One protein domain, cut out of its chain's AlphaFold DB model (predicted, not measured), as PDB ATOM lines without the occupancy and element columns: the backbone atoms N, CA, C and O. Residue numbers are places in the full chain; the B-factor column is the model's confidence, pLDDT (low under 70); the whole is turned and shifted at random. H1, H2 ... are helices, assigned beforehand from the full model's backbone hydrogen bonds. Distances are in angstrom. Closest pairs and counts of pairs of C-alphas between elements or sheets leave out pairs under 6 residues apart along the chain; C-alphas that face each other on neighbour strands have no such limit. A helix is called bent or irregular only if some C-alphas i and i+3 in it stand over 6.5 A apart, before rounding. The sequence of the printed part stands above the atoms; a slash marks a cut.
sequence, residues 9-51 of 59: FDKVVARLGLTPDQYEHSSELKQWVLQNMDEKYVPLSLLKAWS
ATOM      1  N   PHE A   9     -42.499 -25.482  41.427       75.56
ATOM      2  CA  PHE A   9     -43.681 -26.218  41.838       75.56
ATOM      3  C   PHE A   9     -44.453 -26.813  40.652       75.56
ATOM      4  O   PHE A   9     -44.655 -28.022  40.643       75.56
ATOM      5  N   ASP A  10     -44.801 -26.013  39.633       75.50
ATOM      6  CA  ASP A  10     -45.491 -26.468  38.411       75.50
ATOM      7  C   ASP A  10     -44.734 -27.616  37.718       75.50
ATOM      8  O   ASP A  10     -45.308 -28.633  37.335       75.50
ATOM      9  N   LYS A  11     -43.399 -27.526  37.676       79.31
ATOM     10  CA  LYS A  11     -42.544 -28.599  37.144       79.31
ATOM     11  C   LYS A  11     -42.615 -29.883  37.969       79.31
ATOM     12  O   LYS A  11     -42.531 -30.969  37.404       79.31
ATOM     13  N   VAL A  12     -42.740 -29.778  39.290       79.50
ATOM     14  CA  VAL A  12     -42.814 -30.937  40.187       79.50
ATOM     15  C   VAL A  12     -44.187 -31.580  40.161       79.50
ATOM     16  O   VAL A  12     -44.257 -32.795  40.024       79.50
ATOM     17  N   VAL A  13     -45.269 -30.802  40.197       79.94
ATOM     18  CA  VAL A  13     -46.627 -31.346  40.041       79.94
ATOM     19  C   VAL A  13     -46.822 -31.964  38.664       79.94
ATOM     20  O   VAL A  13     -47.373 -33.054  38.578       79.94
ATOM     21  N   ALA A  14     -46.282 -31.349  37.604       81.44
ATOM     22  CA  ALA A  14     -46.308 -31.917  36.259       81.44
ATOM     23  C   ALA A  14     -45.485 -33.209  36.169       81.44
ATOM     24  O   ALA A  14     -45.911 -34.165  35.526       81.44
ATOM     25  N   ARG A  15     -44.331 -33.276  36.846       83.44
ATOM     26  CA  ARG A  15     -43.511 -34.495  36.913       83.44
ATOM     27  C   ARG A  15     -44.181 -35.609  37.715       83.44
ATOM     28  O   ARG A  15     -44.049 -36.771  37.347       83.44
ATOM     29  N   LEU A  16     -44.871 -35.254  38.796       81.31
ATOM     30  CA  LEU A  16     -45.631 -36.176  39.641       81.31
ATOM     31  C   LEU A  16     -47.005 -36.519  39.037       81.31
ATOM     32  O   LEU A  16     -47.660 -37.438  39.515       81.31
ATOM     33  N   GLY A  17     -47.448 -35.803  37.996       83.75
ATOM     34  CA  GLY A  17     -48.770 -35.974  37.389       83.75
ATOM     35  C   GLY A  17     -49.922 -35.622  38.333       83.75
ATOM     36  O   GLY A  17     -51.011 -36.179  38.213       83.75
ATOM     37  N   LEU A  18     -49.679 -34.737  39.299       82.31
ATOM     38  CA  LEU A  18     -50.676 -34.354  40.291       82.31
ATOM     39  C   LEU A  18     -51.608 -33.285  39.723       82.31
ATOM     40  O   LEU A  18     -51.190 -32.388  38.993       82.31
ATOM     41  N   THR A  19     -52.877 -33.363  40.104       78.81
ATOM     42  CA  THR A  19     -53.880 -32.327  39.841       78.81
ATOM     43  C   THR A  19     -54.037 -31.420  41.060       78.81
ATOM     44  O   THR A  19     -53.709 -31.854  42.163       78.81
ATOM     45  N   PRO A  20     -54.563 -30.189  40.905       74.06
ATOM     46  CA  PRO A  20     -54.765 -29.261  42.018       74.06
ATOM     47  C   PRO A  20     -55.510 -29.858  43.218       74.06
ATOM     48  O   PRO A  20     -55.065 -29.659  44.344       74.06
ATOM     49  N   ASP A  21     -56.542 -30.673  42.987       78.00
ATOM     50  CA  ASP A  21     -57.246 -31.426  44.038       78.00
ATOM     51  C   ASP A  21     -56.367 -32.462  44.752       78.00
ATOM     52  O   ASP A  21     -56.570 -32.770  45.917       78.00
ATOM     53  N   GLN A  22     -55.367 -33.026  44.072       79.75
ATOM     54  CA  GLN A  22     -54.447 -33.997  44.667       79.75
ATOM     55  C   GLN A  22     -53.259 -33.334  45.356       79.75
ATOM     56  O   GLN A  22     -52.501 -34.024  46.036       79.75
ATOM     57  N   TYR A  23     -53.062 -32.022  45.207       78.50
ATOM     58  CA  TYR A  23     -51.950 -31.349  45.864       78.50
ATOM     59  C   TYR A  23     -52.091 -31.431  47.376       78.50
ATOM     60  O   TYR A  23     -51.160 -31.860  48.045       78.50
ATOM     61  N   GLU A  24     -53.271 -31.117  47.909       74.44
ATOM     62  CA  GLU A  24     -53.525 -31.178  49.349       74.44
ATOM     63  C   GLU A  24     -53.365 -32.595  49.924       74.44
ATOM     64  O   GLU A  24     -52.833 -32.763  51.024       74.44
ATOM     65  N   HIS A  25     -53.731 -33.609  49.135       77.81
ATOM     66  CA  HIS A  25     -53.681 -35.021  49.511       77.81
ATOM     67  C   HIS A  25     -52.328 -35.699  49.255       77.81
ATOM     68  O   HIS A  25     -52.089 -36.798  49.761       77.81
ATOM     69  N   SER A  26     -51.428 -35.081  48.487       79.56
ATOM     70  CA  SER A  26     -50.150 -35.689  48.120       79.56
ATOM     71  C   SER A  26     -49.065 -35.373  49.145       79.56
ATOM     72  O   SER A  26     -48.474 -34.290  49.169       79.56
ATOM     73  N   SER A  27     -48.758 -36.367  49.979       81.44
ATOM     74  CA  SER A  27     -47.666 -36.308  50.957       81.44
ATOM     75  C   SER A  27     -46.307 -36.032  50.307       81.44
ATOM     76  O   SER A  27     -45.483 -35.325  50.882       81.44
ATOM     77  N   GLU A  28     -46.087 -36.551  49.098       82.75
ATOM     78  CA  GLU A  28     -44.832 -36.385  48.359       82.75
ATOM     79  C   GLU A  28     -44.637 -34.928  47.923       82.75
ATOM     80  O   GLU A  28     -43.561 -34.350  48.095       82.75
ATOM     81  N   LEU A  29     -45.719 -34.286  47.472       82.06
ATOM     82  CA  LEU A  29     -45.721 -32.864  47.157       82.06
ATOM     83  C   LEU A  29     -45.544 -32.008  48.415       82.06
ATOM     84  O   LEU A  29     -44.788 -31.037  48.391       82.06
ATOM     85  N   LYS A  30     -46.194 -32.385  49.525       79.62
ATOM     86  CA  LYS A  30     -46.071 -31.691  50.815       79.62
ATOM     87  C   LYS A  30     -44.643 -31.726  51.347       79.62
ATOM     88  O   LYS A  30     -44.124 -30.694  51.764       79.62
ATOM     89  N   GLN A  31     -43.983 -32.883  51.298       82.75
ATOM     90  CA  GLN A  31     -42.575 -33.004  51.680       82.75
ATOM     91  C   GLN A  31     -41.662 -32.210  50.751       82.75
ATOM     92  O   GLN A  31     -40.758 -31.529  51.231       82.75
ATOM     93  N   TRP A  32     -41.908 -32.263  49.438       82.75
ATOM     94  CA  TRP A  32     -41.141 -31.466  48.489       82.75
ATOM     95  C   TRP A  32     -41.257 -29.977  48.803       82.75
ATOM     96  O   TRP A  32     -40.238 -29.296  48.874       82.75
ATOM     97  N   VAL A  33     -42.472 -29.485  49.056       79.25
ATOM     98  CA  VAL A  33     -42.702 -28.089  49.431       79.25
ATOM     99  C   VAL A  33     -42.037 -27.750  50.753       79.25
ATOM    100  O   VAL A  33     -41.338 -26.756  50.796       79.25
ATOM    101  N   LEU A  34     -42.146 -28.564  51.800       76.38
ATOM    102  CA  LEU A  34     -41.448 -28.305  53.068       76.38
ATOM    103  C   LEU A  34     -39.926 -28.178  52.898       76.38
ATOM    104  O   LEU A  34     -39.300 -27.366  53.568       76.38
ATOM    105  N   GLN A  35     -39.336 -28.962  51.994       79.25
ATOM    106  CA  GLN A  35     -37.895 -28.931  51.722       79.25
ATOM    107  C   GLN A  35     -37.476 -27.830  50.743       79.25
ATOM    108  O   GLN A  35     -36.335 -27.388  50.773       79.25
ATOM    109  N   ASN A  36     -38.371 -27.407  49.848       75.06
ATOM    110  CA  ASN A  36     -38.067 -26.452  48.783       75.06
ATOM    111  C   ASN A  36     -38.724 -25.086  49.002       75.06
ATOM    112  O   ASN A  36     -38.440 -24.195  48.227       75.06
ATOM    113  N   MET A  37     -39.574 -24.889  50.010       70.38
ATOM    114  CA  MET A  37     -40.271 -23.624  50.295       70.38
ATOM    115  C   MET A  37     -39.304 -22.488  50.626       70.38
ATOM    116  O   MET A  37     -39.578 -21.344  50.282       70.38
ATOM    117  N   ASP A  38     -38.195 -22.809  51.290       63.38
ATOM    118  CA  ASP A  38     -37.167 -21.837  51.669       63.38
ATOM    119  C   ASP A  38     -36.308 -21.410  50.463       63.38
ATOM    120  O   ASP A  38     -35.952 -20.246  50.315       63.38
ATOM    121  N   GLU A  39     -36.054 -22.339  49.535       65.81
ATOM    122  CA  GLU A  39     -35.191 -22.113  48.365       65.81
ATOM    123  C   GLU A  39     -35.941 -21.827  47.056       65.81
ATOM    124  O   GLU A  39     -35.365 -21.323  46.090       65.81
ATOM    125  N   LYS A  40     -37.219 -22.196  46.958       67.62
ATOM    126  CA  LYS A  40     -38.013 -22.142  45.729       67.62
ATOM    127  C   LYS A  40     -39.385 -21.558  45.985       67.62
ATOM    128  O   LYS A  40     -40.034 -21.800  46.994       67.62
ATOM    129  N   TYR A  41     -39.859 -20.832  44.982       67.94
ATOM    130  CA  TYR A  41     -41.161 -20.192  45.021       67.94
ATOM    131  C   TYR A  41     -42.284 -21.237  45.067       67.94
ATOM    132  O   TYR A  41     -42.491 -21.984  44.102       67.94
ATOM    133  N   VAL A  42     -43.006 -21.273  46.188       70.44
ATOM    134  CA  VAL A  42     -44.196 -22.105  46.400       70.44
ATOM    135  C   VAL A  42     -45.425 -21.194  46.472       70.44
ATOM    136  O   VAL A  42     -45.398 -20.191  47.187       70.44
ATOM    137  N   PRO A  43     -46.518 -21.509  45.755       72.00
ATOM    138  CA  PRO A  43     -47.719 -20.686  45.781       72.00
ATOM    139  C   PRO A  43     -48.362 -20.640  47.176       72.00
ATOM    140  O   PRO A  43     -48.647 -21.672  47.786       72.00
ATOM    141  N   LEU A  44     -48.668 -19.423  47.639       69.88
ATOM    142  CA  LEU A  44     -49.316 -19.158  48.932       69.88
ATOM    143  C   LEU A  44     -50.648 -19.900  49.100       69.88
ATOM    144  O   LEU A  44     -50.960 -20.336  50.203       69.88
ATOM    145  N   SER A  45     -51.411 -20.104  48.020       69.25
ATOM    146  CA  SER A  45     -52.657 -20.885  48.049       69.25
ATOM    147  C   SER A  45     -52.446 -22.311  48.564       69.25
ATOM    148  O   SER A  45     -53.307 -22.854  49.245       69.25
ATOM    149  N   LEU A  46     -51.283 -22.898  48.280       73.50
ATOM    150  CA  LEU A  46     -50.916 -24.250  48.685       73.50
ATOM    151  C   LEU A  46     -50.437 -24.304  50.137       73.50
ATOM    152  O   LEU A  46     -50.831 -25.179  50.901       73.50
ATOM    153  N   LEU A  47     -49.618 -23.323  50.527       75.81
ATOM    154  CA  LEU A  47     -49.199 -23.138  51.916       75.81
ATOM    155  C   LEU A  47     -50.410 -22.923  52.825       75.81
ATOM    156  O   LEU A  47     -50.434 -23.442  53.939       75.81
ATOM    157  N   LYS A  48     -51.427 -22.213  52.325       73.50
ATOM    158  CA  LYS A  48     -52.709 -22.012  52.998       73.50
ATOM    159  C   LYS A  48     -53.544 -23.295  53.047       73.50
ATOM    160  O   LYS A  48     -54.069 -23.609  54.106       73.50
ATOM    161  N   ALA A  49     -53.619 -24.057  51.954       74.25
ATOM    162  CA  ALA A  49     -54.319 -25.346  51.925       74.25
ATOM    163  C   ALA A  49     -53.716 -26.371  52.904       74.25
ATOM    164  O   ALA A  49     -54.438 -27.148  53.520       74.25
ATOM    165  N   TRP A  50     -52.396 -26.352  53.096       74.44
ATOM    166  CA  TRP A  50     -51.714 -27.234  54.045       74.44
ATOM    167  C   TRP A  50     -51.544 -26.661  55.458       74.44
ATOM    168  O   TRP A  50     -50.897 -27.318  56.277       74.44
ATOM    169  N   SER A  51     -52.074 -25.465  55.748       68.19
ATOM    170  CA  SER A  51     -51.845 -24.744  57.015       68.19
ATOM    171  C   SER A  51     -50.356 -24.607  57.386       68.19
ATOM    172  O   SER A  51     -49.989 -24.558  58.555       68.19
TER     173      SER A  51
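This is residues 9 to 51 of the 59 residues of an uncharacterized protein of Acidobacteriales bacterium (UniProt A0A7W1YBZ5). Four short helices make a small, loosely joined cluster: the centres of H3, the longest, H1 and H2 make a triangle, with H2 set across the other two, and H4 lies off the plane of that triangle, beside H2, which it only just touches, and near H3. The chain reaches H4 from the last residue of H3 by residues 37 to 43, which hold no named helix. The printed part has 43 residues, with four named helices in the order H1, H2, H3, H4 and no named strand, and its class is all helix. The whole is compact, with a radius of gyration of the C-alphas of 9.3 A, and its rounded outline spans 23 by 20 by 15 A.

Find C-alpha 27 at (-47.666, -36.308, 50.957); from there H3, residues 27 to 36, runs 13.9 A to C-alpha 36 at (-38.067, -26.452, 48.783). Look before it for H2, residues 20 to 25, 9.5 A from first to last C-alpha. H2 is neither bent nor irregular, but only just: C-alphas 21 and 24 are 6.5 A apart. H1, residues 9 to 16, begins with C-alpha 9 at (-43.681, -26.218, 41.838) and is 10.4 A long. Last comes H4, residues 44 to 49, 8.5 A long, ending with C-alpha 49 at (-54.319, -25.346, 51.925).

Start from H3. H1 and H3 only just touch, with 3 pairs of C-alphas within 8 A, the closest being those of Val 13 and Leu 29 at 7.3 A. They run opposite ways at a steep tilt of 37 degrees, only just beyond shallow. H2 and H3 touch only at the corner by their link, and only just, with 3 pairs within 8 A; the C-alphas of Tyr 23 and Leu 29 are closest, at 6.5 A, and the lines are about perpendicular at 87 degrees. Look next at Val 13 and Tyr 23, whose C-alphas, 7.9 A apart, are the closest of H1 and H2; these helices are close but not clearly touching, about perpendicular at 77 degrees. H2 and H4 only just touch, with 3 pairs within 8 A, closest at the C-alphas of Glu 24 and Ala 49, 6.4 A apart, and run the same way at a steep tilt of 53 degrees. H3 and H4 are near each other, with 5 pairs of C-alphas within 10 A, while H1 and H4 are apart. In H1, H3 and H4 every O i to N i+4 pair is within hydrogen-bond range; in H2 0 of 2 are, beside 2 of 3 O i to N i+3 pairs.

The C-alphas of Asp 21 and Glu 39 are the two farthest apart, at 24.3 A. The printed part has no cut; the links H1 to H2 and H2 to H3 are tight, and H3 to H4, 7 residues, is short. The mean pLDDT of the printed part is 76.3; look for values under 70 at residues 38 to 41, 44 to 45 and 51.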